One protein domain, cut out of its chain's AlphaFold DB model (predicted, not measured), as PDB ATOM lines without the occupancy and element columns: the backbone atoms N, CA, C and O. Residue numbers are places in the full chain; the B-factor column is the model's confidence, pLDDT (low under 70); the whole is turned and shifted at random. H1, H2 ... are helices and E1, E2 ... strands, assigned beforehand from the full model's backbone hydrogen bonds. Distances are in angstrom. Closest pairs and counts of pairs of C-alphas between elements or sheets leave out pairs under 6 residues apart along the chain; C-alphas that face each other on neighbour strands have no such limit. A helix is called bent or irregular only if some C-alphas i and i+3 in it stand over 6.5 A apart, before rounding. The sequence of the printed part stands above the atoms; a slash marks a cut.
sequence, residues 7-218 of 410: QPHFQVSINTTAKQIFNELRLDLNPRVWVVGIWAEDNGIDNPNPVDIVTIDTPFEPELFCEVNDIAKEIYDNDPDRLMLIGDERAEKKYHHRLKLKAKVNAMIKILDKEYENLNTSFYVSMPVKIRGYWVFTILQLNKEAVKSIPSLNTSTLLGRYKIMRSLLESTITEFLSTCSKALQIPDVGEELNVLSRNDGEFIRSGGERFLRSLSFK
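Overview. This is residues 7 to 218 of the 410 residues of an uncharacterized protein of Bacillus subtilis (UniProt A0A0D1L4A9). The domain has the outline of an arch: a small, strongly twisted sheet of four strands with helices H1 and H7 over one face makes the top, and two legs extend from it with an open space between them. One leg is made by the long helix H5, with H3 crossing it at residues 99 to 111 of H5 and the short H4 near H5; the other is made by H8, which crosses H7, together with the loop of residues 150 to 167. The printed part has 212 residues, with eight named helices and four named strands in the order H1 E1 H2 H3 H4 H5 E2 E3 E4 H6 H7 H8, and its class is mixed, helices and strands. The sheet is branched and antiparallel, with E1, E2 and E3 each pairing with E4. The whole is compact, with a radius of gyration of the C-alphas of 17.5 A and spans of 46 by 44 by 36 A.

Along the chain. H1, residues 7 to 25, begins with C-alpha 7 at (22.231, 45.762, -37.095) and is 26.9 A long. E1 holds residues 32 to 39 and is 23.3 A long. H2 holds residues 62 to 65, H3 residues 68 to 77 with 14.1 A, and H4 residues 80 to 83. H2 and H4 are neither bent nor irregular, but only just: C-alphas 62 and 65 are 6.1 A apart, and C-alphas 80 and 83 are 6.3 A apart. H5, residues 89 to 115, is the longest helix, 39.1 A from C-alpha 89 at (47.280, 44.482, -11.792). E2 holds residues 121 to 125 with 13.3 A, E3 residues 129 to 131, and E4 residues 134 to 143 with 28.5 A. H6 holds residues 144 to 149, and H7 residues 168 to 183 with 22.5 A. H8, residues 200 to 218, is 29.0 A long and ends with C-alpha 218 at (57.913, 25.993, -34.296).

Arrangement. E1 lies on one side of E4, with N 34 and O 139 within hydrogen-bond range at 2.9 A. E2 and E3 lie on the other side, with N 124 and O 140 at 2.8 A and N 131 and O 134 at 2.8 A; E3 and E4 form a hairpin. H1 is on the sheet over E1 at a height of 7.6 A, its closest C-alphas to E1 being those of Asn 15 and Val 33, 5.1 A. H7 lies on the same face over E2 and E4 at a height of 8.7 A. H1 and H7 only just touch, with 3 pairs of C-alphas within 8 A, the closest those of Ile 14 and Cys 180, 7.5 A. H8 touches H7 with its residues 203 to 211 alone, at a steep tilt of 64 degrees, opposite ways, closest at the C-alphas of Thr 172 and Gly 207, 4.2 A. H5 stands at the sheet's level, and the C-alphas of Val 105 and Val 125 of E2 are its closest there, 6.0 A. H3 touches H5 at a steep tilt of 53 degrees, opposite ways, with the C-alphas of Ala 72 and Lys 104 closest, 4.7 A. H4 is close to H5 but not clearly touching, with C-alphas 82 and 96 closest at 7.2 A. H2 and H6 only graze the sheet. H5 and H8 are apart. Helix packing is mostly crossed, 1 of 4 tilted pairs being shallow. Every O i to N i+4 pair is within hydrogen-bond range in H1, H3, H5, H6 and H7, and 12 of 15 are in H8; H2 and H4 are too short for such a pair.

Size, cuts and confidence. The C-alphas of Pro 48 and Lys 218 are the two farthest apart, 50.1 A. The printed part has no cut. The links E1 to H2, H6 to H7 and H7 to H8 are long. Residues 36 to 37 of E1 pair with residues 53 to 54 of the first of these, antiparallel. Mean pLDDT of the printed part is 87.1, and it is under 70 at residues 41 to 57, 160 and 193.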
ATOM      1  N   GLN A   7      21.904  47.188 -37.208       86.25
ATOM      2  CA  GLN A   7      22.231  45.762 -37.095       86.25
ATOM      3  C   GLN A   7      21.869  44.936 -38.349       86.25
ATOM      4  O   GLN A   7      22.701  44.123 -38.758       86.25
ATOM      5  N   PRO A   8      20.709  45.131 -39.016       86.94
ATOM      6  CA  PRO A   8      20.397  44.412 -40.257       86.94
ATOM      7  C   PRO A   8      21.375  44.702 -41.398       86.94
ATOM      8  O   PRO A   8      21.757  43.793 -42.131       86.94
ATOM      9  N   HIS A   9      21.810  45.955 -41.533       87.81
ATOM     10  CA  HIS A   9      22.762  46.359 -42.566       87.81
ATOM     11  C   HIS A   9      24.135  45.734 -42.314       87.81
ATOM     12  O   HIS A   9      24.732  45.160 -43.226       87.81
ATOM     13  N   PHE A  10      24.583  45.754 -41.055       89.81
ATOM     14  CA  PHE A  10      25.795  45.063 -40.627       89.81
ATOM     15  C   PHE A  10      25.735  43.564 -40.955       89.81
ATOM     16  O   PHE A  10      26.640  43.039 -41.600       89.81
ATOM     17  N   GLN A  11      24.636  42.899 -40.587       89.62
ATOM     18  CA  GLN A  11      24.373  41.481 -40.846       89.62
ATOM     19  C   GLN A  11      24.437  41.129 -42.344       89.62
ATOM     20  O   GLN A  11      25.096  40.162 -42.728       89.62
ATOM     21  N   VAL A  12      23.782  41.911 -43.209       89.56
ATOM     22  CA  VAL A  12      23.808  41.686 -44.666       89.56
ATOM     23  C   VAL A  12      25.216  41.891 -45.232       89.56
ATOM     24  O   VAL A  12      25.674  41.081 -46.042       89.56
ATOM     25  N   SER A  13      25.912  42.939 -44.783       90.81
ATOM     26  CA  SER A  13      27.262  43.274 -45.243       90.81
ATOM     27  C   SER A  13      28.254  42.152 -44.927       90.81
ATOM     28  O   SER A  13      28.841  41.581 -45.844       90.81
ATOM     29  N   ILE A  14      28.356  41.730 -43.661       92.56
ATOM     30  CA  ILE A  14      29.299  40.671 -43.264       92.56
ATOM     31  C   ILE A  14      28.964  39.314 -43.894       92.56
ATOM     32  O   ILE A  14      29.873  38.537 -44.177       92.56
ATOM     33  N   ASN A  15      27.682  39.016 -44.137       92.56
ATOM     34  CA  ASN A  15      27.275  37.773 -44.792       92.56
ATOM     35  C   ASN A  15      27.666  37.772 -46.277       92.56
ATOM     36  O   ASN A  15      28.057  36.740 -46.816       92.56
ATOM     37  N   THR A  16      27.598  38.932 -46.933       92.19
ATOM     38  CA  THR A  16      28.055  39.102 -48.320       92.19
ATOM     39  C   THR A  16      29.570  38.948 -48.405       92.19
ATOM     40  O   THR A  16      30.050  38.135 -49.190       92.19
ATOM     41  N   THR A  17      30.309  39.621 -47.521       93.62
ATOM     42  CA  THR A  17      31.771  39.514 -47.456       93.62
ATOM     43  C   THR A  17      32.233  38.093 -47.133       93.62
ATOM     44  O   THR A  17      33.140  37.575 -47.778       93.62
ATOM     45  N   ALA A  18      31.579  37.397 -46.197       95.50
ATOM     46  CA  ALA A  18      31.892  35.996 -45.915       95.50
ATOM     47  C   ALA A  18      31.677  35.101 -47.142       95.50
ATOM     48  O   ALA A  18      32.523  34.257 -47.434       95.50
ATOM     49  N   LYS A  19      30.583  35.300 -47.890       94.69
ATOM     50  CA  LYS A  19      30.361  34.584 -49.151       94.69
ATOM     51  C   LYS A  19      31.484  34.833 -50.143       94.69
ATOM     52  O   LYS A  19      31.965  33.868 -50.713       94.69
ATOM     53  N   GLN A  20      31.927  36.073 -50.318       92.00
ATOM     54  CA  GLN A  20      33.020  36.387 -51.239       92.00
ATOM     55  C   GLN A  20      34.324  35.689 -50.827       92.00
ATOM     56  O   GLN A  20      34.876  34.925 -51.613       92.00
ATOM     57  N   ILE A  21      34.749  35.853 -49.569       95.00
ATOM     58  CA  ILE A  21      36.008  35.294 -49.051       95.00
ATOM     59  C   ILE A  21      36.017  33.763 -49.106       95.00
ATOM     60  O   ILE A  21      36.965  33.152 -49.599       95.00
ATOM     61  N   PHE A  22      34.996  33.114 -48.541       95.62
ATOM     62  CA  PHE A  22      35.035  31.663 -48.373       95.62
ATOM     63  C   PHE A  22      34.675  30.926 -49.664       95.62
ATOM     64  O   PHE A  22      35.239  29.862 -49.884       95.62
ATOM     65  N   ASN A  23      33.855  31.499 -50.555       91.56
ATOM     66  CA  ASN A  23      33.635  30.913 -51.882       91.56
ATOM     67  C   ASN A  23      34.870  31.041 -52.784       91.56
ATOM     68  O   ASN A  23      35.078  30.174 -53.628       91.56
ATOM     69  N   GLU A  24      35.692  32.083 -52.607       90.94
ATOM     70  CA  GLU A  24      36.995  32.197 -53.278       90.94
ATOM     71  C   GLU A  24      37.971  31.107 -52.804       90.94
ATOM     72  O   GLU A  24      38.716  30.556 -53.613       90.94
ATOM     73  N   LEU A  25      37.938  30.743 -51.513       91.44
ATOM     74  CA  LEU A  25      38.711  29.608 -50.998       91.44
ATOM     75  C   LEU A  25      38.176  28.265 -51.510       91.44
ATOM     76  O   LEU A  25      38.964  27.444 -51.981       91.44
ATOM     77  N   ARG A  26      36.864  28.019 -51.377       91.06
ATOM     78  CA  ARG A  26      36.182  26.816 -51.878       91.06
ATOM     79  C   ARG A  26      34.658  26.978 -51.868       91.06
ATOM     80  O   ARG A  26      34.081  27.373 -50.858       91.06
ATOM     81  N   LEU A  27      33.990  26.628 -52.969       89.19
ATOM     82  CA  LEU A  27      32.547  26.862 -53.148       89.19
ATOM     83  C   LEU A  27      31.658  26.042 -52.200       89.19
ATOM     84  O   LEU A  27      30.632  26.523 -51.723       89.19
ATOM     85  N   ASP A  28      32.052  24.812 -51.902       89.56
ATOM     86  CA  ASP A  28      31.304  23.868 -51.070       89.56
ATOM     87  C   ASP A  28      31.388  24.166 -49.558       89.56
ATOM     88  O   ASP A  28      30.660  23.561 -48.764       89.56
ATOM     89  N   LEU A  29      32.192  25.157 -49.142       93.56
ATOM     90  CA  LEU A  29      32.215  25.662 -47.765       93.56
ATOM     91  C   LEU A  29      30.875  26.273 -47.341       93.56
ATOM     92  O   LEU A  29      30.576  26.277 -46.147       93.56
ATOM     93  N   ASN A  30      30.062  26.752 -48.292       94.25
ATOM     94  CA  ASN A  30      28.693  27.229 -48.071       94.25
ATOM     95  C   ASN A  30      28.545  28.201 -46.872       94.25
ATOM     96  O   ASN A  30      27.771  27.933 -45.944       94.25
ATOM     97  N   PRO A  31      29.271  29.336 -46.866       96.88
ATOM     98  CA  PRO A  31      29.343  30.236 -45.721       96.88
ATOM     99  C   PRO A  31      28.010  30.923 -45.410       96.88
ATOM    100  O   PRO A  31      27.322  31.448 -46.294       96.88
ATOM    101  N   ARG A  32      27.673  30.975 -44.118       94.81
ATOM    102  CA  ARG A  32      26.562  31.767 -43.570       94.81
ATOM    103  C   ARG A  32      27.003  32.469 -42.299       94.81
ATOM    104  O   ARG A  32      27.729  31.885 -41.499       94.81
ATOM    105  N   VAL A  33      26.571  33.710 -42.115       94.19
ATOM    106  CA  VAL A  33      26.944  34.511 -40.944       94.19
ATOM    107  C   VAL A  33      25.706  35.018 -40.229       94.19
ATOM    108  O   VAL A  33      24.744  35.387 -40.893       94.19
ATOM    109  N   TRP A  34      25.749  35.083 -38.897       92.94
ATOM    110  CA  TRP A  34      24.725  35.709 -38.056       92.94
ATOM    111  C   TRP A  34      25.328  36.570 -36.951       92.94
ATOM    112  O   TRP A  34      26.419  36.289 -36.451       92.94
ATOM    113  N   VAL A  35      24.587  37.597 -36.543       90.81
ATOM    114  CA  VAL A  35      24.905  38.440 -35.393       90.81
ATOM    115  C   VAL A  35      23.914  38.176 -34.275       90.81
ATOM    116  O   VAL A  35      22.714  38.381 -34.443       90.81
ATOM    117  N   VAL A  36      24.430  37.756 -33.122       89.94
ATOM    118  CA  VAL A  36      23.620  37.367 -31.963       89.94
ATOM    119  C   VAL A  36      23.994  38.229 -30.767       89.94
ATOM    120  O   VAL A  36      25.173  38.355 -30.438       89.94
ATOM    121  N   GLY A  37      22.994  38.837 -30.126       88.31
ATOM    122  CA  GLY A  37      23.158  39.605 -28.894       88.31
ATOM    123  C   GLY A  37      22.665  38.828 -27.677       88.31
ATOM    124  O   GLY A  37      21.511  38.414 -27.638       88.31
ATOM    125  N   ILE A  38      23.518  38.683 -26.663       86.38
ATOM    126  CA  ILE A  38      23.181  38.059 -25.373       86.38
ATOM    127  C   ILE A  38      23.244  39.118 -24.282       86.38
ATOM    128  O   ILE A  38      24.151  39.950 -24.281       86.38
ATOM    129  N   TRP A  39      22.297  39.107 -23.345       81.62
ATOM    130  CA  TRP A  39      22.269  40.082 -22.260       81.62
ATOM    131  C   TRP A  39      23.555  40.049 -21.417       81.62
ATOM    132  O   TRP A  39      24.041  38.988 -21.010       81.62
ATOM    133  N   ALA A  40      24.124  41.227 -21.154       81.06
ATOM    134  CA  ALA A  40      25.273  41.375 -20.275       81.06
ATOM    135  C   ALA A  40      24.797  41.554 -18.821       81.06
ATOM    136  O   ALA A  40      24.174  42.553 -18.473       81.06
ATOM    137  N   GLU A  41      25.088  40.575 -17.961       68.06
ATOM    138  CA  GLU A  41      24.648  40.526 -16.550       68.06
ATOM    139  C   GLU A  41      25.102  41.730 -15.701       68.06
ATOM    140  O   GLU A  41      24.539  42.009 -14.647       68.06
ATOM    141  N   ASP A  42      26.104  42.479 -16.158       65.06
ATOM    142  CA  ASP A  42      26.722  43.612 -15.468       65.06
ATOM    143  C   ASP A  42      26.011  44.961 -15.708       65.06
ATOM    144  O   ASP A  42      26.601  46.018 -15.488       65.06
ATOM    145  N   ASN A  43      24.754  44.956 -16.164       55.75
ATOM    146  CA  ASN A  43      24.026  46.181 -16.530       55.75
ATOM    147  C   ASN A  43      23.234  46.847 -15.392       55.75
ATOM    148  O   ASN A  43      22.719  47.944 -15.597       55.75
ATOM    149  N   GLY A  44      23.114  46.229 -14.210       51.16
ATOM    150  CA  GLY A  44      22.417  46.825 -13.056       51.16
ATOM    151  C   GLY A  44      20.913  47.089 -13.258       51.16
ATOM    152  O   GLY A  44      20.320  47.834 -12.484       51.16
ATOM    153  N   ILE A  45      20.312  46.498 -14.294       55.38
ATOM    154  CA  ILE A  45      18.885  46.564 -14.629       55.38
ATOM    155  C   ILE A  45      18.345  45.133 -14.574       55.38
ATOM    156  O   ILE A  45      18.966  44.231 -15.145       55.38
ATOM    157  N   ASP A  46      17.204  44.934 -13.906       52.88
ATOM    158  CA  ASP A  46      16.506  43.647 -13.889       52.88
ATOM    159  C   ASP A  46      16.057  43.276 -15.306       52.88
ATOM    160  O   ASP A  46      15.441  44.060 -16.030       52.88
ATOM    161  N   ASN A  47      16.431  42.065 -15.699       52.97
ATOM    162  CA  ASN A  47      16.267  41.509 -17.030       52.97
ATOM    163  C   ASN A  47      14.777  41.370 -17.412       52.97
ATOM    164  O   ASN A  47      14.071  40.610 -16.747       52.97
ATOM    165  N   PRO A  48      14.284  42.025 -18.479       51.69
ATOM    166  CA  PRO A  48      12.916  41.819 -18.939       51.69
ATOM    167  C   PRO A  48      12.747  40.550 -19.795       51.69
ATOM    168  O   PRO A  48      11.610  40.115 -19.925       51.69
ATOM    169  N   ASN A  49      13.830  39.965 -20.348       52.78
ATOM    170  CA  ASN A  49      13.858  38.691 -21.096       52.78
ATOM    171  C   ASN A  49      15.319  38.255 -21.422       52.78
ATOM    172  O   ASN A  49      16.039  39.012 -22.075       52.78
ATOM    173  N   PRO A  50      15.788  37.049 -21.019       50.16
ATOM    174  CA  PRO A  50      17.211  36.662 -21.076       50.16
ATOM    175  C   PRO A  50      17.844  36.533 -22.467       50.16
ATOM    176  O   PRO A  50      19.064  36.672 -22.583       50.16
ATOM    177  N   VAL A  51      17.055  36.292 -23.517       53.72
ATOM    178  CA  VAL A  51      17.551  36.194 -24.894       53.72
ATOM    179  C   VAL A  51      16.535  36.820 -25.828       53.72
ATOM    180  O   VAL A  51      15.466  36.262 -26.009       53.72
ATOM    181  N   ASP A  52      16.835  37.983 -26.410       51.78
ATOM    182  CA  ASP A  52      15.811  38.682 -27.207       51.78
ATOM    183  C   ASP A  52      16.312  39.335 -28.497       51.78
ATOM    184  O   ASP A  52      15.569  40.068 -29.159       51.78
ATOM    185  N   ILE A  53      17.570  39.108 -28.897       58.09
ATOM    186  CA  ILE A  53      18.084  39.754 -30.109       58.09
ATOM    187  C   ILE A  53      18.854  38.786 -31.000       58.09
ATOM    188  O   ILE A  53      20.067  38.864 -31.209       58.09
ATOM    189  N   VAL A  54      18.058  37.887 -31.561       55.12
ATOM    190  CA  VAL A  54      18.338  37.139 -32.778       55.12
ATOM    191  C   VAL A  54      17.865  38.010 -33.957       55.12
ATOM    192  O   VAL A  54      16.765  38.566 -33.921       55.12
ATOM    193  N   THR A  55      18.717  38.233 -34.964       54.94
ATOM    194  CA  THR A  55      18.346  39.017 -36.158       54.94
ATOM    195  C   THR A  55      17.164  38.387 -36.906       54.94
ATOM    196  O   THR A  55      16.790  37.247 -36.668       54.94
ATOM    197  N   ILE A  56      16.580  39.118 -37.855       51.44
ATOM    198  CA  ILE A  56      15.664  38.529 -38.843       51.44
ATOM    199  C   ILE A  56      16.404  37.400 -39.593       51.44
ATOM    200  O   ILE A  56      17.598  37.534 -39.869       51.44
ATOM    201  N   ASP A  57      15.706  36.300 -39.890       62.16
ATOM    202  CA  ASP A  57      16.180  35.153 -40.684       62.16
ATOM    203  C   ASP A  57      17.394  34.387 -40.118       62.16
ATOM    204  O   ASP A  57      18.322  34.021 -40.853       62.16
ATOM    205  N   THR A  58      17.410  34.102 -38.811       76.69
ATOM    206  CA  THR A  58      18.349  33.102 -38.260       76.69
ATOM    207  C   THR A  58      17.662  31.763 -38.016       76.69
ATOM    208  O   THR A  58      16.474  31.748 -37.704       76.69
ATOM    209  N   PRO A  59      18.404  30.645 -38.122       80.75
ATOM    210  CA  PRO A  59      17.897  29.325 -37.764       80.75
ATOM    211  C   PRO A  59      17.900  29.068 -36.246       80.75
ATOM    212  O   PRO A  59      17.577  27.955 -35.837       80.75
ATOM    213  N   PHE A  60      18.331  30.035 -35.427       85.44
ATOM    214  CA  PHE A  60      18.496  29.877 -33.985       85.44
ATOM    215  C   PHE A  60      17.247  30.339 -33.238       85.44
ATOM    216  O   PHE A  60      16.857  31.505 -33.337       85.44
ATOM    217  N   GLU A  61      16.679  29.446 -32.434       83.12
ATOM    218  CA  GLU A  61      15.675  29.816 -31.439       83.12
ATOM    219  C   GLU A  61      16.346  30.609 -30.300       83.12
ATOM    220  O   GLU A  61      17.445  30.236 -29.872       83.12
ATOM    221  N   PRO A  62      15.747  31.704 -29.793       79.31
ATOM    222  CA  PRO A  62      16.334  32.499 -28.713       79.31
ATOM    223  C   PRO A  62      16.707  31.671 -27.476       79.31
ATOM    224  O   PRO A  62      17.773  31.862 -26.891       79.31
ATOM    225  N   GLU A  63      15.889  30.691 -27.101       82.25
ATOM    226  CA  GLU A  63      16.093  29.857 -25.914       82.25
ATOM    227  C   GLU A  63      17.421  29.086 -25.944       82.25
ATOM    228  O   GLU A  63      17.970  28.769 -24.887       82.25
ATOM    229  N   LEU A  64      17.980  28.856 -27.139       84.94
ATOM    230  CA  LEU A  64      19.260  28.183 -27.340       84.94
ATOM    231  C   LEU A  64      20.401  28.853 -26.562       84.94
ATOM    232  O   LEU A  64      21.313  28.179 -26.087       84.94
ATOM    233  N   PHE A  65      20.364  30.180 -26.407       87.00
ATOM    234  CA  PHE A  65      21.471  30.942 -25.823       87.00
ATOM    235  C   PHE A  65      21.285  31.297 -24.341       87.00
ATOM    236  O   PHE A  65      22.142  31.977 -23.770       87.00
ATOM    237  N   CYS A  66      20.218  30.818 -23.691       83.38
ATOM    238  CA  CYS A  66      19.942  31.091 -22.273       83.38
ATOM    239  C   CYS A  66      21.069  30.602 -21.348       83.38
ATOM    240  O   CYS A  66      21.413  31.276 -20.381       83.38
ATOM    241  N   GLU A  67      21.683  29.460 -21.668       86.50
ATOM    242  CA  GLU A  67      22.698  28.807 -20.827       86.50
ATOM    243  C   GLU A  67      24.131  29.314 -21.083       86.50
ATOM    244  O   GLU A  67      25.080  28.874 -20.431       86.50
ATOM    245  N   VAL A  68      24.331  30.247 -22.025       90.38
ATOM    246  CA  VAL A  68      25.676  30.687 -22.443       90.38
ATOM    247  C   VAL A  68      26.476  31.248 -21.274       90.38
ATOM    248  O   VAL A  68      27.667  30.965 -21.153       90.38
ATOM    249  N   ASN A  69      25.853  32.055 -20.413       88.88
ATOM    250  CA  ASN A  69      26.557  32.672 -19.292       88.88
ATOM    251  C   ASN A  69      26.951  31.648 -18.221       88.88
ATOM    252  O   ASN A  69      28.086  31.703 -17.738       88.88
ATOM    253  N   ASP A  70      26.068  30.698 -17.914       90.31
ATOM    254  CA  ASP A  70      26.320  29.639 -16.934       90.31
ATOM    255  C   ASP A  70      27.427  28.693 -17.413       90.31
ATOM    256  O   ASP A  70      28.411  28.468 -16.702       90.31
ATOM    257  N   ILE A  71      27.346  28.230 -18.665       93.69
ATOM    258  CA  ILE A  71      28.377  27.384 -19.281       93.69
ATOM    259  C   ILE A  71      29.707  28.143 -19.382       93.69
ATOM    260  O   ILE A  71      30.769  27.583 -19.112       93.69
ATOM    261  N   ALA A  72      29.690  29.433 -19.732       93.75
ATOM    262  CA  ALA A  72      30.906  30.243 -19.790       93.75
ATOM    263  C   ALA A  72      31.571  30.393 -18.417       93.75
ATOM    264  O   ALA A  72      32.800  30.416 -18.331       93.75
ATOM    265  N   LYS A  73      30.779  30.498 -17.346       92.88
ATOM    266  CA  LYS A  73      31.293  30.543 -15.976       92.88
ATOM    267  C   LYS A  73      31.971  29.227 -15.608       92.88
ATOM    268  O   LYS A  73      33.105  29.266 -15.143       92.88
ATOM    269  N   GLU A  74      31.340  28.090 -15.904       94.75
ATOM    270  CA  GLU A  74      31.931  26.763 -15.693       94.75
ATOM    271  C   GLU A  74      33.242  26.586 -16.480       94.75
ATOM    272  O   GLU A  74      34.241  26.120 -15.930       94.75
ATOM    273  N   ILE A  75      33.272  26.999 -17.753       94.81
ATOM    274  CA  ILE A  75      34.478  26.934 -18.593       94.81
ATOM    275  C   ILE A  75      35.597  27.798 -18.005       94.81
ATOM    276  O   ILE A  75      36.727  27.336 -17.903       94.81
ATOM    277  N   TYR A  76      35.297  29.039 -17.609       93.69
ATOM    278  CA  TYR A  76      36.284  29.932 -17.002       93.69
ATOM    279  C   TYR A  76      36.801  29.393 -15.666       93.69
ATOM    280  O   TYR A  76      37.997  29.478 -15.390       93.69
ATOM    281  N   ASP A  77      35.910  28.854 -14.829       92.31
ATOM    282  CA  ASP A  77      36.273  28.385 -13.498       92.31
ATOM    283  C   ASP A  77      37.228  27.185 -13.541       92.31
ATOM    284  O   ASP A  77      38.095  27.089 -12.668       92.31
ATOM    285  N   ASN A  78      37.107  26.347 -14.577       92.25
ATOM    286  CA  ASN A  78      37.936  25.168 -14.829       92.25
ATOM    287  C   ASN A  78      39.121  25.413 -15.788       92.25
ATOM    288  O   ASN A  78      39.852  24.470 -16.091       92.25
ATOM    289  N   ASP A  79      39.322  26.637 -16.293       87.56
ATOM    290  CA  ASP A  79      40.398  26.935 -17.248       87.56
ATOM    291  C   ASP A  79      41.776  26.901 -16.544       87.56
ATOM    292  O   ASP A  79      41.989  27.677 -15.604       87.56
ATOM    293  N   PRO A  80      42.741  26.056 -16.968       84.81
ATOM    294  CA  PRO A  80      44.080  26.011 -16.373       84.81
ATOM    295  C   PRO A  80      44.806  27.363 -16.396       84.81
ATOM    296  O   PRO A  80      45.550  27.691 -15.468       84.81
ATOM    297  N   ASP A  81      44.542  28.179 -17.420       84.44
ATOM    298  CA  ASP A  81      45.130  29.509 -17.594       84.44
ATOM    299  C   ASP A  81      44.610  30.517 -16.552       84.44
ATOM    300  O   ASP A  81      45.194  31.583 -16.345       84.44
ATOM    301  N   ARG A  82      43.537  30.188 -15.819       85.12
ATOM    302  CA  ARG A  82      42.998  31.031 -14.744       85.12
ATOM    303  C   ARG A  82      44.006  31.272 -13.621       85.12
ATOM    304  O   ARG A  82      43.941  32.312 -12.976       85.12
ATOM    305  N   LEU A  83      44.917  30.335 -13.371       82.69
ATOM    306  CA  LEU A  83      45.902  30.437 -12.288       82.69
ATOM    307  C   LEU A  83      47.201  31.137 -12.720       82.69
ATOM    308  O   LEU A  83      48.166  31.173 -11.954       82.69
ATOM    309  N   MET A  84      47.252  31.683 -13.939       81.50
ATOM    310  CA  MET A  84      48.444  32.345 -14.457       81.50
ATOM    311  C   MET A  84      48.771  33.612 -13.653       81.50
ATOM    312  O   MET A  84      47.992  34.560 -13.606       81.50
ATOM    313  N   LEU A  85      49.965  33.643 -13.053       76.19
ATOM    314  CA  LEU A  85      50.447  34.783 -12.276       76.19
ATOM    315  C   LEU A  85      50.899  35.918 -13.203       76.19
ATOM    316  O   LEU A  85      51.830  35.754 -13.995       76.19
ATOM    317  N   ILE A  86      50.268  37.086 -13.073       80.00
ATOM    318  CA  ILE A  86      50.608  38.297 -13.826       80.00
ATOM    319  C   ILE A  86      50.980  39.391 -12.829       80.00
ATOM    320  O   ILE A  86      50.162  39.809 -12.023       80.00
ATOM    321  N   GLY A  87      52.231  39.854 -12.879       78.56
ATOM    322  CA  GLY A  87      52.776  40.771 -11.870       78.56
ATOM    323  C   GLY A  87      52.228  42.205 -11.903       78.56
ATOM    324  O   GLY A  87      52.498  42.966 -10.982       78.56
ATOM    325  N   ASP A  88      51.485  42.585 -12.946       91.06
ATOM    326  CA  ASP A  88      50.869  43.910 -13.085       91.06
ATOM    327  C   ASP A  88      49.340  43.806 -13.004       91.06
ATOM    328  O   ASP A  88      48.716  43.116 -13.810       91.06
ATOM    329  N   GLU A  89      48.724  44.542 -12.073       87.12
ATOM    330  CA  GLU A  89      47.280  44.482 -11.792       87.12
ATOM    331  C   GLU A  89      46.419  44.844 -13.020       87.12
ATOM    332  O   GLU A  89      45.342  44.285 -13.244       87.12
ATOM    333  N   ARG A  90      46.869  45.791 -13.856       86.00
ATOM    334  CA  ARG A  90      46.121  46.186 -15.060       86.00
ATOM    335  C   ARG A  90      46.202  45.097 -16.124       86.00
ATOM    336  O   ARG A  90      45.201  44.830 -16.793       86.00
ATOM    337  N   ALA A  91      47.374  44.493 -16.294       85.25
ATOM    338  CA  ALA A  91      47.578  43.365 -17.189       85.25
ATOM    339  C   ALA A  91      46.778  42.141 -16.725       85.25
ATOM    340  O   ALA A  91      46.109  41.523 -17.550       85.25
ATOM    341  N   GLU A  92      46.755  41.859 -15.423       87.00
ATOM    342  CA  GLU A  92      45.979  40.778 -14.810       87.00
ATOM    343  C   GLU A  92      44.472  40.963 -15.051       87.00
ATOM    344  O   GLU A  92      43.800  40.073 -15.581       87.00
ATOM    345  N   LYS A  93      43.935  42.165 -14.786       87.88
ATOM    346  CA  LYS A  93      42.526  42.487 -15.069       87.88
ATOM    347  C   LYS A  93      42.177  42.310 -16.545       87.88
ATOM    348  O   LYS A  93      41.151  41.709 -16.864       87.88
ATOM    349  N   LYS A  94      43.017  42.809 -17.461       88.50
ATOM    350  CA  LYS A  94      42.812  42.650 -18.913       88.50
ATOM    351  C   LYS A  94      42.874  41.187 -19.342       88.50
ATOM    352  O   LYS A  94      42.075  40.766 -20.178       88.50
ATOM    353  N   TYR A  95      43.801  40.426 -18.773       88.06
ATOM    354  CA  TYR A  95      43.969  39.010 -19.050       88.06
ATOM    355  C   TYR A  95      42.735  38.211 -18.628       88.06
ATOM    356  O   TYR A  95      42.122  37.558 -19.471       88.06
ATOM    357  N   HIS A  96      42.290  38.343 -17.375       89.81
ATOM    358  CA  HIS A  96      41.090  37.652 -16.905       89.81
ATOM    359  C   HIS A  96      39.823  38.119 -17.610       89.81
ATOM    360  O   HIS A  96      38.947  37.301 -17.880       89.81
ATOM    361  N   HIS A  97      39.718  39.404 -17.949       90.88
ATOM    362  CA  HIS A  97      38.610  39.891 -18.763       90.88
ATOM    363  C   HIS A  97      38.571  39.175 -20.119       90.88
ATOM    364  O   HIS A  97      37.546  38.608 -20.489       90.88
ATOM    365  N   ARG A  98      39.705  39.106 -20.828       90.75
ATOM    366  CA  ARG A  98      39.812  38.375 -22.096       90.75
ATOM    367  C   ARG A  98      39.531  36.878 -21.931       90.75
ATOM    368  O   ARG A  98      38.882  36.305 -22.803       90.75
ATOM    369  N   LEU A  99      39.987  36.258 -20.842       91.50
ATOM    370  CA  LEU A  99      39.744  34.841 -20.556       91.50
ATOM    371  C   LEU A  99      38.247  34.559 -20.357       91.50
ATOM    372  O   LEU A  99      37.713  33.641 -20.969       91.50
ATOM    373  N   LYS A 100      37.536  35.414 -19.608       93.31
ATOM    374  CA  LYS A 100      36.071  35.338 -19.454       93.31
ATOM    375  C   LYS A 100      35.339  35.490 -20.787       93.31
ATOM    376  O   LYS A 100      34.397  34.752 -21.056       93.31
ATOM    377  N   LEU A 101      35.770  36.421 -21.640       94.00
ATOM    378  CA  LEU A 101      35.180  36.579 -22.973       94.00
ATOM    379  C   LEU A 101      35.431  35.351 -23.858       94.00
ATOM    380  O   LEU A 101      34.512  34.894 -24.530       94.00
ATOM    381  N   LYS A 102      36.637  34.771 -23.818       94.25
ATOM    382  CA  LYS A 102      36.956  33.516 -24.517       94.25
ATOM    383  C   LYS A 102      36.091  32.356 -24.011       94.25
ATOM    384  O   LYS A 102      35.617  31.565 -24.818       94.25
ATOM    385  N   ALA A 103      35.823  32.289 -22.708       95.56
ATOM    386  CA  ALA A 103      34.919  31.294 -22.144       95.56
ATOM    387  C   ALA A 103      33.483  31.438 -22.686       95.56
ATOM    388  O   ALA A 103      32.861  30.430 -23.006       95.56
ATOM    389  N   LYS A 104      32.989  32.670 -22.899       95.31
ATOM    390  CA  LYS A 104      31.702  32.908 -23.585       95.31
ATOM    391  C   LYS A 104      31.706  32.420 -25.033       95.31
ATOM    392  O   LYS A 104      30.745  31.792 -25.459       95.31
ATOM    393  N   VAL A 105      32.790  32.658 -25.776       96.62
ATOM    394  CA  VAL A 105      32.956  32.129 -27.144       96.62
ATOM    395  C   VAL A 105      32.907  30.598 -27.145       96.62
ATOM    396  O   VAL A 105      32.177  30.005 -27.933       96.62
ATOM    397  N   ASN A 106      33.629  29.952 -26.229       96.25
ATOM    398  CA  ASN A 106      33.635  28.494 -26.113       96.25
ATOM    399  C   ASN A 106      32.263  27.935 -25.701       96.25
ATOM    400  O   ASN A 106      31.865  26.890 -26.206       96.25
ATOM    401  N   ALA A 107      31.532  28.624 -24.819       95.88
ATOM    402  CA  ALA A 107      30.171  28.251 -24.438       95.88
ATOM    403  C   ALA A 107      29.216  28.302 -25.640       95.88
ATOM    404  O   ALA A 107      28.484  27.344 -25.872       95.88
ATOM    405  N   MET A 108      29.288  29.370 -26.444       94.50
ATOM    406  CA  MET A 108      28.522  29.498 -27.688       94.50
ATOM    407  C   MET A 108      28.808  28.349 -28.654       94.50
ATOM    408  O   MET A 108      27.877  27.721 -29.146       94.50
ATOM    409  N   ILE A 109      30.087  28.046 -28.900       96.06
ATOM    410  CA  ILE A 109      30.486  26.937 -29.779       96.06
ATOM    411  C   ILE A 109      29.952  25.606 -29.236       96.06
ATOM    412  O   ILE A 109      29.330  24.862 -29.982       96.06
ATOM    413  N   LYS A 110      30.106  25.335 -27.931       95.88
ATOM    414  CA  LYS A 110      29.623  24.098 -27.290       95.88
ATOM    415  C   LYS A 110      28.109  23.910 -27.439       95.88
ATOM    416  O   LYS A 110      27.663  22.791 -27.673       95.88
ATOM    417  N   ILE A 111      27.329  24.980 -27.289       94.12
ATOM    418  CA  ILE A 111      25.870  24.952 -27.465       94.12
ATOM    419  C   ILE A 111      25.511  24.670 -28.926       94.12
ATOM    420  O   ILE A 111      24.727  23.764 -29.194       94.12
ATOM    421  N   LEU A 112      26.113  25.407 -29.866       93.75
ATOM    422  CA  LEU A 112      25.848  25.250 -31.298       93.75
ATOM    423  C   LEU A 112      26.238  23.855 -31.802       93.75
ATOM    424  O   LEU A 112      25.466  23.226 -32.518       93.75
ATOM    425  N   ASP A 113      27.406  23.353 -31.399       93.75
ATOM    426  CA  ASP A 113      27.886  22.026 -31.790       93.75
ATOM    427  C   ASP A 113      26.993  20.908 -31.243       93.75
ATOM    428  O   ASP A 113      26.813  19.900 -31.921       93.75
ATOM    429  N   LYS A 114      26.424  21.082 -30.042       93.25
ATOM    430  CA  LYS A 114      25.487  20.124 -29.438       93.25
ATOM    431  C   LYS A 114      24.133  20.134 -30.147       93.25
ATOM    432  O   LYS A 114      23.612  19.075 -30.472       93.25
ATOM    433  N   GLU A 115      23.561  21.313 -30.373       92.00
ATOM    434  CA  GLU A 115      22.231  21.449 -30.982       92.00
ATOM    435  C   GLU A 115      22.221  20.961 -32.436       92.00
ATOM    436  O   GLU A 115      21.311  20.265 -32.882       92.00
ATOM    437  N   TYR A 116      23.286  21.277 -33.170       90.56
ATOM    438  CA  TYR A 116      23.408  20.978 -34.591       90.56
ATOM    439  C   TYR A 116      24.396  19.839 -34.873       90.56
ATOM    440  O   TYR A 116      24.942  19.754 -35.973       90.56
ATOM    441  N   GLU A 117      24.609  18.933 -33.912       89.12
ATOM    442  CA  GLU A 117      25.556  17.811 -34.030       89.12
ATOM    443  C   GLU A 117      25.271  16.930 -35.257       89.12
ATOM    444  O   GLU A 117      26.192  16.502 -35.960       89.12
ATOM    445  N   ASN A 118      23.979  16.713 -35.533       88.75
ATOM    446  CA  ASN A 118      23.477  15.906 -36.647       88.75
ATOM    447  C   ASN A 118      23.516  16.632 -37.999       88.75
ATOM    448  O   ASN A 118      23.226  16.024 -39.031       88.75
ATOM    449  N   LEU A 119      23.839  17.927 -38.017       89.50
ATOM    450  CA  LEU A 119      23.990  18.682 -39.251       89.50
ATOM    451  C   LEU A 119      25.446  18.648 -39.725       89.50
ATOM    452  O   LEU A 119      26.400  18.640 -38.945       89.50
ATOM    453  N   ASN A 120      25.627  18.688 -41.045       91.75
ATOM    454  CA  ASN A 120      26.942  18.777 -41.680       91.75
ATOM    455  C   ASN A 120      27.515  20.209 -41.603       91.75
ATOM    456  O   ASN A 120      27.907  20.803 -42.607       91.75
ATOM    457  N   THR A 121      27.521  20.804 -40.410       94.44
ATOM    458  CA  THR A 121      27.879  22.209 -40.179       94.44
ATOM    459  C   THR A 121      28.917  22.354 -39.075       94.44
ATOM    460  O   THR A 121      28.940  21.586 -38.120       94.44
ATOM    461  N   SER A 122      29.810  23.329 -39.222       95.62
ATOM    462  CA  SER A 122      30.783  23.738 -38.203       95.62
ATOM    463  C   SER A 122      30.617  25.219 -37.909       95.62
ATOM    464  O   SER A 122      30.501  26.013 -38.847       95.62
ATOM    465  N   PHE A 123      30.638  25.584 -36.628       97.06
ATOM    466  CA  PHE A 123      30.445  26.959 -36.181       97.06
ATOM    467  C   PHE A 123      31.738  27.574 -35.654       97.06
ATOM    468  O   PHE A 123      32.530  26.944 -34.957       97.06
ATOM    469  N   TYR A 124      31.927  28.851 -35.965       97.94
ATOM    470  CA  TYR A 124      33.053  29.659 -35.524       97.94
ATOM    471  C   TYR A 124      32.522  30.986 -35.002       97.94
ATOM    472  O   TYR A 124      31.735  31.651 -35.669       97.94
ATOM    473  N   VAL A 125      32.951  31.381 -33.806       97.69
ATOM    474  CA  VAL A 125      32.362  32.518 -33.093       97.69
ATOM    475  C   VAL A 125      33.430  33.570 -32.807       97.69
ATOM    476  O   VAL A 125      34.540  33.255 -32.373       97.69
ATOM    477  N   SER A 126      33.117  34.835 -33.093       97.50
ATOM    478  CA  SER A 126      34.008  35.968 -32.848       97.50
ATOM    479  C   SER A 126      34.121  36.297 -31.360       97.50
ATOM    480  O   SER A 126      33.273  35.921 -30.553       97.50
ATOM    481  N   MET A 127      35.140  37.079 -30.991       96.62
ATOM    482  CA  MET A 127      35.143  37.699 -29.664       96.62
ATOM    483  C   MET A 127      33.935  38.642 -29.553       96.62
ATOM    484  O   MET A 127      33.687  39.401 -30.494       96.62
ATOM    485  N   PRO A 128      33.184  38.614 -28.441       95.06
ATOM    486  CA  PRO A 128      32.023  39.475 -28.299       95.06
ATOM    487  C   PRO A 128      32.416  40.925 -28.033       95.06
ATOM    488  O   PRO A 128      33.431  41.207 -27.388       95.06
ATOM    489  N   VAL A 129      31.558  41.845 -28.466       93.38
ATOM    490  CA  VAL A 129      31.664  43.280 -28.180       93.38
ATOM    491  C   VAL A 129      30.440  43.733 -27.397       93.38
ATOM    492  O   VAL A 129      29.321  43.331 -27.708       93.38
ATOM    493  N   LYS A 130      30.643  44.558 -26.364       90.19
ATOM    494  CA  LYS A 130      29.536  45.099 -25.571       90.19
ATOM    495  C   LYS A 130      28.886  46.268 -26.313       90.19
ATOM    496  O   LYS A 130      29.521  47.303 -26.485       90.19
ATOM    497  N   ILE A 131      27.620  46.126 -26.701       87.31
ATOM    498  CA  ILE A 131      26.829  47.166 -27.372       87.31
ATOM    499  C   ILE A 131      25.501  47.309 -26.636       87.31
ATOM    500  O   ILE A 131      24.742  46.350 -26.538       87.31
ATOM    501  N   ARG A 132      25.220  48.505 -26.101       83.50
ATOM    502  CA  ARG A 132      23.934  48.853 -25.455       83.50
ATOM    503  C   ARG A 132      23.442  47.808 -24.433       83.50
ATOM    504  O   ARG A 132      22.257  47.520 -24.352       83.50
ATOM    505  N   GLY A 133      24.370  47.237 -23.662       82.88
ATOM    506  CA  GLY A 133      24.064  46.230 -22.640       82.88
ATOM    507  C   GLY A 133      24.045  44.776 -23.126       82.88
ATOM    508  O   GLY A 133      23.818  43.877 -22.324       82.88
ATOM    509  N   TYR A 134      24.348  44.506 -24.391       86.62
ATOM    510  CA  TYR A 134      24.433  43.150 -24.931       86.62
ATOM    511  C   TYR A 134      25.874  42.791 -25.283       86.62
ATOM    512  O   TYR A 134      26.614  43.619 -25.811       86.62
ATOM    513  N   TRP A 135      26.265  41.545 -25.027       91.00
ATOM    514  CA  TRP A 135      27.413  40.910 -25.660       91.00
ATOM    515  C   TRP A 135      27.008  40.466 -27.062       91.00
ATOM    516  O   TRP A 135      26.212  39.542 -27.217       91.00
ATOM    517  N   VAL A 136      27.535  41.148 -28.075       91.81
ATOM    518  CA  VAL A 136      27.233  40.893 -29.484       91.81
ATOM    519  C   VAL A 136      28.327  40.032 -30.100       91.81
ATOM    520  O   VAL A 136      29.499  40.410 -30.081       91.81
ATOM    521  N   PHE A 137      27.934  38.889 -30.653       93.75
ATOM    522  CA  PHE A 137      28.791  37.904 -31.307       93.75
ATOM    523  C   PHE A 137      28.544  37.894 -32.814       93.75
ATOM    524  O   PHE A 137      27.421  38.101 -33.268       93.75
ATOM    525  N   THR A 138      29.579  37.571 -33.587       95.38
ATOM    526  CA  THR A 138      29.448  37.143 -34.982       95.38
ATOM    527  C   THR A 138      29.685  35.640 -35.062       95.38
ATOM    528  O   THR A 138      30.733  35.156 -34.633       95.38
ATOM    529  N   ILE A 139      28.722  34.908 -35.613       95.75
ATOM    530  CA  ILE A 139      28.764  33.458 -35.808       95.75
ATOM    531  C   ILE A 139      28.937  33.198 -37.300       95.75
ATOM    532  O   ILE A 139      28.101  33.623 -38.088       95.75
ATOM    533  N   LEU A 140      29.999  32.499 -37.683       97.88
ATOM    534  CA  LEU A 140      30.216  31.961 -39.021       97.88
ATOM    535  C   LEU A 140      29.918  30.461 -39.004       97.88
ATOM    536  O   LEU A 140      30.485  29.727 -38.200       97.88
ATOM    537  N   GLN A 141      29.083  30.009 -39.926       97.06
ATOM    538  CA  GLN A 141      28.850  28.601 -40.214       97.06
ATOM    539  C   GLN A 141      29.471  28.237 -41.557       97.06
ATOM    540  O   GLN A 141      29.289  28.960 -42.537       97.06
ATOM    541  N   LEU A 142      30.138  27.085 -41.593       97.69
ATOM    542  CA  LEU A 142      30.664  26.446 -42.800       97.69
ATOM    543  C   LEU A 142      30.201  24.981 -42.870       97.69
ATOM    544  O   LEU A 142      29.799  24.405 -41.855       97.69
ATOM    545  N   ASN A 143      30.286  24.362 -44.047       96.38
ATOM    546  CA  ASN A 143      30.076  22.924 -44.226       96.38
ATOM    547  C   ASN A 143      31.197  22.115 -43.531       96.38
ATOM    548  O   ASN A 143      32.384  22.373 -43.736       96.38
ATOM    549  N   LYS A 144      30.827  21.145 -42.686       95.50
ATOM    550  CA  LYS A 144      31.759  20.398 -41.818       95.50
ATOM    551  C   LYS A 144      32.638  19.415 -42.590       95.50
ATOM    552  O   LYS A 144      33.833  19.340 -42.315       95.50
ATOM    553  N   GLU A 145      32.084  18.672 -43.540       93.06
ATOM    554  CA  GLU A 145      32.854  17.811 -44.451       93.06
ATOM    555  C   GLU A 145      33.814  18.627 -45.315       93.06
ATOM    556  O   GLU A 145      34.972  18.241 -45.507       93.06
ATOM    557  N   ALA A 146      33.367  19.804 -45.752       92.75
ATOM    558  CA  ALA A 146      34.191  20.672 -46.560       92.75
ATOM    559  C   ALA A 146      35.412  21.183 -45.776       92.75
ATOM    560  O   ALA A 146      36.555  21.083 -46.214       92.75
ATOM    561  N   VAL A 147      35.184  21.631 -44.541       95.25
ATOM    562  CA  VAL A 147      36.258  22.008 -43.611       95.25
ATOM    563  C   VAL A 147      37.222  20.841 -43.363       95.25
ATOM    564  O   VAL A 147      38.433  21.046 -43.371       95.25
ATOM    565  N   LYS A 148      36.711  19.623 -43.137       93.38
ATOM    566  CA  LYS A 148      37.532  18.438 -42.819       93.38
ATOM    567  C   LYS A 148      38.419  17.968 -43.972       93.38
ATOM    568  O   LYS A 148      39.473  17.401 -43.709       93.38
ATOM    569  N   SER A 149      37.993  18.166 -45.216       91.00
ATOM    570  CA  SER A 149      38.776  17.778 -46.400       91.00
ATOM    571  C   SER A 149      39.911  18.756 -46.715       91.00
ATOM    572  O   SER A 149      40.798  18.428 -47.498       91.00
ATOM    573  N   ILE A 150      39.924  19.944 -46.101       93.75
ATOM    574  CA  ILE A 150      40.994  20.923 -46.300       93.75
ATOM    575  C   ILE A 150      42.244  20.513 -45.508       93.75
ATOM    576  O   ILE A 150      42.165  20.366 -44.281       93.75
ATOM    577  N   PRO A 151      43.418  20.414 -46.167       92.31
ATOM    578  CA  PRO A 151      44.677  20.106 -45.504       92.31
ATOM    579  C   PRO A 151      44.940  20.995 -44.290       92.31
ATOM    580  O   PRO A 151      44.933  22.226 -44.379       92.31
ATOM    581  N   SER A 152      45.160  20.358 -43.143       94.94
ATOM    582  CA  SER A 152      45.362  21.028 -41.862       94.94
ATOM    583  C   SER A 152      46.332  20.233 -41.000       94.94
ATOM    584  O   SER A 152      46.314  19.006 -41.007       94.94
ATOM    585  N   LEU A 153      47.140  20.945 -40.223       94.94
ATOM    586  CA  LEU A 153      47.934  20.366 -39.144       94.94
ATOM    587  C   LEU A 153      47.023  19.864 -38.011       94.94
ATOM    588  O   LEU A 153      45.913  20.359 -37.807       94.94
ATOM    589  N   ASN A 154      47.511  18.920 -37.225       91.62
ATOM    590  CA  ASN A 154      46.864  18.375 -36.040       91.62
ATOM    591  C   ASN A 154      47.125  19.262 -34.815       91.62
ATOM    592  O   ASN A 154      46.230  19.493 -33.994       91.62
ATOM    593  N   THR A 155      48.333  19.814 -34.705       86.06
ATOM    594  CA  THR A 155      48.779  20.575 -33.538       86.06
ATOM    595  C   THR A 155      48.290  22.020 -33.593       86.06
ATOM    596  O   THR A 155      48.721  22.822 -34.419       86.06
ATOM    597  N   SER A 156      47.424  22.397 -32.651       85.19
ATOM    598  CA  SER A 156      46.923  23.776 -32.502       85.19
ATOM    599  C   SER A 156      47.669  24.601 -31.446       85.19
ATOM    600  O   SER A 156      47.427  25.803 -31.319       85.19
ATOM    601  N   THR A 157      48.560  23.975 -30.669       82.31
ATOM    602  CA  THR A 157      49.260  24.617 -29.547       82.31
ATOM    603  C   THR A 157      50.712  24.160 -29.459       82.31
ATOM    604  O   THR A 157      50.992  22.968 -29.491       82.31
ATOM    605  N   LEU A 158      51.631  25.107 -29.278       78.12
ATOM    606  CA  LEU A 158      53.053  24.863 -29.046       78.12
ATOM    607  C   LEU A 158      53.440  25.238 -27.614       78.12
ATOM    608  O   LEU A 158      53.046  26.294 -27.105       78.12
ATOM    609  N   LEU A 159      54.219  24.366 -26.963       71.94
ATOM    610  CA  LEU A 159      54.655  24.510 -25.564       71.94
ATOM    611  C   LEU A 159      53.486  24.759 -24.588       71.94
ATOM    612  O   LEU A 159      53.633  25.502 -23.619       71.94
ATOM    613  N   GLY A 160      52.299  24.222 -24.895       68.31
ATOM    614  CA  GLY A 160      51.077  24.391 -24.099       68.31
ATOM    615  C   GLY A 160      50.506  25.815 -24.038       68.31
ATOM    616  O   GLY A 160      49.490  26.015 -23.388       68.31
ATOM    617  N   ARG A 161      51.126  26.805 -24.700       71.31
ATOM    618  CA  ARG A 161      50.798  28.235 -24.512       71.31
ATOM    619  C   ARG A 161      50.620  29.037 -25.796       71.31
ATOM    620  O   ARG A 161      49.871  30.012 -25.816       71.31
ATOM    621  N   TYR A 162      51.319  28.676 -26.871       75.94
ATOM    622  CA  TYR A 162      51.275  29.435 -28.118       75.94
ATOM    623  C   TYR A 162      50.294  28.794 -29.086       75.94
ATOM    624  O   TYR A 162      50.527  27.683 -29.553       75.94
ATOM    625  N   LYS A 163      49.209  29.502 -29.411       84.75
ATOM    626  CA  LYS A 163      48.258  29.039 -30.424       84.75
ATOM    627  C   LYS A 163      48.900  29.099 -31.812       84.75
ATOM    628  O   LYS A 163      49.330  30.171 -32.243       84.75
ATOM    629  N   ILE A 164      48.884  27.976 -32.515       91.19
ATOM    630  CA  ILE A 164      49.301  27.845 -33.913       91.19
ATOM    631  C   ILE A 164      48.051  27.727 -34.785       91.19
ATOM    632  O   ILE A 164      47.063  27.119 -34.375       91.19
ATOM    633  N   MET A 165      48.062  28.357 -35.962       94.44
ATOM    634  CA  MET A 165      46.999  28.155 -36.950       94.44
ATOM    635  C   MET A 165      47.292  26.858 -37.701       94.44
ATOM    636  O   MET A 165      48.418  26.668 -38.152       94.44
ATOM    637  N   ARG A 166      46.302  25.975 -37.850       95.31
ATOM    638  CA  ARG A 166      46.529  24.662 -38.473       95.31
ATOM    639  C   ARG A 166      46.469  24.680 -39.995       95.31
ATOM    640  O   ARG A 166      47.028  23.795 -40.633       95.31
ATOM    641  N   SER A 167      45.786  25.660 -40.574       96.75
ATOM    642  CA  SER A 167      45.593  25.773 -42.019       96.75
ATOM    643  C   SER A 167      45.352  27.213 -42.454       96.75
ATOM    644  O   SER A 167      45.054  28.094 -41.635       96.75
ATOM    645  N   LEU A 168      45.415  27.434 -43.772       97.62
ATOM    646  CA  LEU A 168      45.000  28.694 -44.383       97.62
ATOM    647  C   LEU A 168      43.540  29.015 -44.028       97.62
ATOM    648  O   LEU A 168      43.260  30.130 -43.598       97.62
ATOM    649  N   LEU A 169      42.628  28.038 -44.105       97.56
ATOM    650  CA  LEU A 169      41.221  28.256 -43.757       97.56
ATOM    651  C   LEU A 169      41.062  28.747 -42.308       97.56
ATOM    652  O   LEU A 169      40.409  29.768 -42.087       97.56
ATOM    653  N   GLU A 170      41.678  28.075 -41.325       97.25
ATOM    654  CA  GLU A 170      41.578  28.488 -39.914       97.25
ATOM    655  C   GLU A 170      42.083  29.926 -39.712       97.25
ATOM    656  O   GLU A 170      41.474  30.729 -38.990       97.25
ATOM    657  N   SER A 171      43.194  30.271 -40.363       97.44
ATOM    658  CA  SER A 171      43.773  31.610 -40.274       97.44
ATOM    659  C   SER A 171      42.871  32.683 -40.901       97.44
ATOM    660  O   SER A 171      42.674  33.731 -40.282       97.44
ATOM    661  N   THR A 172      42.244  32.401 -42.049       97.94
ATOM    662  CA  THR A 172      41.307  33.309 -42.727       97.94
ATOM    663  C   THR A 172      40.016  33.489 -41.928       97.94
ATOM    664  O   THR A 172      39.568  34.621 -41.750       97.94
ATOM    665  N   ILE A 173      39.457  32.413 -41.354       98.12
ATOM    666  CA  ILE A 173      38.318  32.492 -40.418       98.12
ATOM    667  C   ILE A 173      38.661  33.417 -39.248       98.12
ATOM    668  O   ILE A 173      37.874  34.290 -38.873       98.12
ATOM    669  N   THR A 174      39.858  33.252 -38.682       96.62
ATOM    670  CA  THR A 174      40.307  34.066 -37.551       96.62
ATOM    671  C   THR A 174      40.441  35.543 -37.932       96.62
ATOM    672  O   THR A 174      40.053  36.410 -37.146       96.62
ATOM    673  N   GLU A 175      40.968  35.853 -39.120       96.62
ATOM    674  CA  GLU A 175      41.055  37.226 -39.634       96.62
ATOM    675  C   GLU A 175      39.674  37.841 -39.889       96.62
ATOM    676  O   GLU A 175      39.425  38.974 -39.463       96.62
ATOM    677  N   PHE A 176      38.754  37.091 -40.498       97.38
ATOM    678  CA  PHE A 176      37.376  37.523 -40.729       97.38
ATOM    679  C   PHE A 176      36.668  37.879 -39.413       97.38
ATOM    680  O   PHE A 176      36.275  39.027 -39.209       97.38
ATOM    681  N   LEU A 177      36.600  36.941 -38.461       97.56
ATOM    682  CA  LEU A 177      35.904  37.142 -37.182       97.56
ATOM    683  C   LEU A 177      36.547  38.236 -36.315       97.56
ATOM    684  O   LEU A 177      35.851  38.991 -35.629       97.56
ATOM    685  N   SER A 178      37.878  38.348 -36.349       95.25
ATOM    686  CA  SER A 178      38.617  39.435 -35.696       95.25
ATOM    687  C   SER A 178      38.244  40.796 -36.287       95.25
ATOM    688  O   SER A 178      38.054  41.759 -35.545       95.25
ATOM    689  N   THR A 179      38.088  40.878 -37.609       95.12
ATOM    690  CA  THR A 179      37.690  42.113 -38.295       95.12
ATOM    691  C   THR A 179      36.240  42.477 -37.980       95.12
ATOM    692  O   THR A 179      35.988  43.626 -37.632       95.12
ATOM    693  N   CYS A 180      35.317  41.509 -37.951       95.00
ATOM    694  CA  CYS A 180      33.942  41.736 -37.485       95.00
ATOM    695  C   CYS A 180      33.909  42.278 -36.048       95.00
ATOM    696  O   CYS A 180      33.228  43.262 -35.769       95.00
ATOM    697  N   SER A 181      34.713  41.700 -35.146       95.31
ATOM    698  CA  SER A 181      34.813  42.168 -33.753       95.31
ATOM    699  C   SER A 181      35.344  43.602 -33.657       95.31
ATOM    700  O   SER A 181      34.929  44.357 -32.786       95.31
ATOM    701  N   LYS A 182      36.279  43.999 -34.529       93.56
ATOM    702  CA  LYS A 182      36.784  45.380 -34.580       93.56
ATOM    703  C   LYS A 182      35.735  46.337 -35.141       93.56
ATOM    704  O   LYS A 182      35.551  47.408 -34.577       93.56
ATOM    705  N   ALA A 183      35.031  45.939 -36.198       92.31
ATOM    706  CA  ALA A 183      33.974  46.746 -36.800       92.31
ATOM    707  C   ALA A 183      32.832  47.018 -35.807       92.31
ATOM    708  O   ALA A 183      32.378  48.149 -35.696       92.31
ATOM    709  N   LEU A 184      32.447  46.028 -34.993       91.69
ATOM    710  CA  LEU A 184      31.444  46.185 -33.926       91.69
ATOM    711  C   LEU A 184      31.817  47.212 -32.840       91.69
ATOM    712  O   LEU A 184      30.948  47.625 -32.078       91.69
ATOM    713  N   GLN A 185      33.086  47.619 -32.733       90.44
ATOM    714  CA  GLN A 185      33.508  48.674 -31.799       90.44
ATOM    715  C   GLN A 185      33.245  50.084 -32.344       90.44
ATOM    716  O   GLN A 185      33.314  51.047 -31.579       90.44
ATOM    717  N   ILE A 186      32.962  50.218 -33.643       87.69
ATOM    718  CA  ILE A 186      32.639  51.493 -34.279       87.69
ATOM    719  C   ILE A 186      31.184  51.854 -33.919       87.69
ATOM    720  O   ILE A 186      30.292  51.019 -34.091       87.69
ATOM    721  N   PRO A 187      30.914  53.066 -33.396       82.25
ATOM    722  CA  PRO A 187      29.552  53.509 -33.112       82.25
ATOM    723  C   PRO A 187      28.655  53.432 -34.352       82.25
ATOM    724  O   PRO A 187      29.096  53.763 -35.446       82.25
ATOM    725  N   ASP A 188      27.409  52.985 -34.161       77.31
ATOM    726  CA  ASP A 188      26.374  52.901 -35.204       77.31
ATOM    727  C   ASP A 188      26.811  52.162 -36.490       77.31
ATOM    728  O   ASP A 188      26.299  52.402 -37.584       77.31
ATOM    729  N   VAL A 189      27.720  51.187 -36.346       79.75
ATOM    730  CA  VAL A 189      28.237  50.373 -37.454       79.75
ATOM    731  C   VAL A 189      27.113  49.760 -38.305       79.75
ATOM    732  O   VAL A 189      26.125  49.241 -37.784       79.75
ATOM    733  N   GLY A 190      27.274  49.792 -39.629       75.62
ATOM    734  CA  GLY A 190      26.236  49.392 -40.588       75.62
ATOM    735  C   GLY A 190      25.491  50.566 -41.227       75.62
ATOM    736  O   GLY A 190      24.698  50.334 -42.133       75.62
ATOM    737  N   GLU A 191      25.748  51.804 -40.797       78.81
ATOM    738  CA  GLU A 191      25.311  53.007 -41.521       78.81
ATOM    739  C   GLU A 191      25.961  53.103 -42.918       78.81
ATOM    740  O   GLU A 191      25.338  53.543 -43.885       78.81
ATOM    741  N   GLU A 192      27.205  52.636 -43.045       75.62
ATOM    742  CA  GLU A 192      27.967  52.634 -44.295       75.62
ATOM    743  C   GLU A 192      27.721  51.380 -45.153       75.62
ATOM    744  O   GLU A 192      27.436  50.293 -44.650       75.62
ATOM    745  N   LEU A 193      27.916  51.508 -46.474       63.81
ATOM    746  CA  LEU A 193      27.769  50.398 -47.430       63.81
ATOM    747  C   LEU A 193      28.843  49.303 -47.270       63.81
ATOM    748  O   LEU A 193      28.560  48.138 -47.548       63.81
ATOM    749  N   ASN A 194      30.064  49.656 -46.843       73.69
ATOM    750  CA  ASN A 194      31.170  48.710 -46.651       73.69
ATOM    751  C   ASN A 194      31.669  48.711 -45.201       73.69
ATOM    752  O   ASN A 194      32.615  49.411 -44.843       73.69
ATOM    753  N   VAL A 195      31.048  47.853 -44.397       80.00
ATOM    754  CA  VAL A 195      31.240  47.752 -42.946       80.00
ATOM    755  C   VAL A 195      32.641  47.309 -42.527       80.00
ATOM    756  O   VAL A 195      33.124  47.722 -41.476       80.00
ATOM    757  N   LEU A 196      33.287  46.438 -43.308       82.00
ATOM    758  CA  LEU A 196      34.616  45.915 -42.969       82.00
ATOM    759  C   LEU A 196      35.745  46.725 -43.624       82.00
ATOM    760  O   LEU A 196      36.907  46.496 -43.295       82.00
ATOM    761  N   SER A 197      35.404  47.662 -44.522       73.31
ATOM    762  CA  SER A 197      36.311  48.596 -45.212       73.31
ATOM    763  C   SER A 197      37.569  47.935 -45.798       73.31
ATOM    764  O   SER A 197      38.645  48.533 -45.829       73.31
ATOM    765  N   ARG A 198      37.443  46.680 -46.245       76.50
ATOM    766  CA  ARG A 198      38.556  45.809 -46.638       76.50
ATOM    767  C   ARG A 198      38.189  44.999 -47.879       76.50
ATOM    768  O   ARG A 198      37.033  44.621 -48.025       76.50
ATOM    769  N   ASN A 199      39.156  44.761 -48.768       75.69
ATOM    770  CA  ASN A 199      38.957  43.918 -49.952       75.69
ATOM    771  C   ASN A 199      38.992  42.428 -49.560       75.69
ATOM    772  O   ASN A 199      39.800  42.032 -48.721       75.69
ATOM    773  N   ASP A 200      38.156  41.611 -50.192       74.56
ATOM    774  CA  ASP A 200      37.984  40.178 -49.931       74.56
ATOM    775  C   ASP A 200      39.313  39.411 -50.022       74.56
ATOM    776  O   ASP A 200      39.715  38.749 -49.061       74.56
ATOM    777  N   GLY A 201      40.071  39.608 -51.108       80.81
ATOM    778  CA  GLY A 201      41.379  38.963 -51.296       80.81
ATOM    779  C   GLY A 201      42.407  39.340 -50.219       80.81
ATOM    780  O   GLY A 201      43.346  38.596 -49.937       80.81
ATOM    781  N   GLU A 202      42.216  40.467 -49.529       90.94
ATOM    782  CA  GLU A 202      43.089  40.865 -48.429       90.94
ATOM    783  C   GLU A 202      42.896  39.995 -47.177       90.94
ATOM    784  O   GLU A 202      43.857  39.769 -46.437       90.94
ATOM    785  N   PHE A 203      41.688  39.466 -46.944       94.75
ATOM    786  CA  PHE A 203      41.438  38.535 -45.841       94.75
ATOM    787  C   PHE A 203      42.202  37.236 -46.034       94.75
ATOM    788  O   PHE A 203      42.847  36.770 -45.095       94.75
ATOM    789  N   ILE A 204      42.162  36.685 -47.246       96.06
ATOM    790  CA  ILE A 204      42.882  35.459 -47.584       96.06
ATOM    791  C   ILE A 204      44.388  35.712 -47.491       96.06
ATOM    792  O   ILE A 204      45.095  34.958 -46.820       96.06
ATOM    793  N   ARG A 205      44.875  36.830 -48.052       96.25
ATOM    794  CA  ARG A 205      46.284  37.242 -47.960       96.25
ATOM    795  C   ARG A 205      46.781  37.339 -46.520       96.25
ATOM    796  O   ARG A 205      47.788  36.722 -46.181       96.25
ATOM    797  N   SER A 206      46.067  38.056 -45.654       95.56
ATOM    798  CA  SER A 206      46.434  38.138 -44.235       95.56
ATOM    799  C   SER A 206      46.232  36.829 -43.480       95.56
ATOM    800  O   SER A 206      46.950  36.588 -42.511       95.56
ATOM    801  N   GLY A 207      45.306  35.975 -43.922       96.56
ATOM    802  CA  GLY A 207      45.210  34.588 -43.478       96.56
ATOM    803  C   GLY A 207      46.524  33.853 -43.735       96.56
ATOM    804  O   GLY A 207      47.166  33.405 -42.788       96.56
ATOM    805  N   GLY A 208      47.003  33.841 -44.981       96.75
ATOM    806  CA  GLY A 208      48.266  33.194 -45.354       96.75
ATOM    807  C   GLY A 208      49.485  33.743 -44.608       96.75
ATOM    808  O   GLY A 208      50.285  32.967 -44.078       96.75
ATOM    809  N   GLU A 209      49.592  35.070 -44.467       96.19
ATOM    810  CA  GLU A 209      50.623  35.706 -43.632       96.19
ATOM    811  C   GLU A 209      50.549  35.226 -42.180       96.19
ATOM    812  O   GLU A 209      51.559  34.865 -41.574       96.19
ATOM    813  N   ARG A 210      49.344  35.215 -41.598       95.56
ATOM    814  CA  ARG A 210      49.120  34.798 -40.214       95.56
ATOM    815  C   ARG A 210      49.410  33.320 -40.011       95.56
ATOM    816  O   ARG A 210      49.951  32.978 -38.960       95.56
ATOM    817  N   PHE A 211      49.049  32.473 -40.970       96.31
ATOM    818  CA  PHE A 211      49.331  31.048 -40.931       96.31
ATOM    819  C   PHE A 211      50.838  30.823 -40.868       96.31
ATOM    820  O   PHE A 211      51.323  30.293 -39.867       96.31
ATOM    821  N   LEU A 212      51.593  31.349 -41.835       94.75
ATOM    822  CA  LEU A 212      53.044  31.176 -41.878       94.75
ATOM    823  C   LEU A 212      53.750  31.818 -40.672       94.75
ATOM    824  O   LEU A 212      54.628  31.202 -40.072       94.75
ATOM    825  N   ARG A 213      53.311  33.007 -40.240       93.19
ATOM    826  CA  ARG A 213      53.802  33.647 -39.010       93.19
ATOM    827  C   ARG A 213      53.538  32.801 -37.766       93.19
ATOM    828  O   ARG A 213      54.320  32.834 -36.829       93.19
ATOM    829  N   SER A 214      52.425  32.071 -37.708       92.00
ATOM    830  CA  SER A 214      52.156  31.187 -36.571       92.00
ATOM    831  C   SER A 214      53.045  29.942 -36.579       92.00
ATOM    832  O   SER A 214      53.411  29.454 -35.513       92.00
ATOM    833  N   LEU A 215      53.447  29.465 -37.763       91.38
ATOM    834  CA  LEU A 215      54.387  28.353 -37.898       91.38
ATOM    835  C   LEU A 215      55.815  28.753 -37.540       91.38
ATOM    836  O   LEU A 215      56.550  27.911 -37.036       91.38
ATOM    837  N   SER A 216      56.197  30.026 -37.702       89.06
ATOM    838  CA  SER A 216      57.552  30.472 -37.353       89.06
ATOM    839  C   SER A 216      57.915  30.258 -35.885       89.06
ATOM    840  O   SER A 216      59.090  30.089 -35.568       89.06
ATOM    841  N   PHE A 217      56.924  30.141 -34.994       85.81
ATOM    842  CA  PHE A 217      57.153  29.751 -33.605       85.81
ATOM    843  C   PHE A 217      57.700  28.323 -33.440       85.81
ATOM    844  O   PHE A 217      58.398  28.086 -32.458       85.81
ATOM    845  N   LYS A 218      57.422  27.387 -34.364       86.31
ATOM    846  CA  LYS A 218      57.913  25.993 -34.296       86.31
ATOM    847  C   LYS A 218      59.408  25.864 -34.583       86.31
ATOM    848  O   LYS A 218      60.046  24.954 -34.066       86.31
TER     849      LYS A 218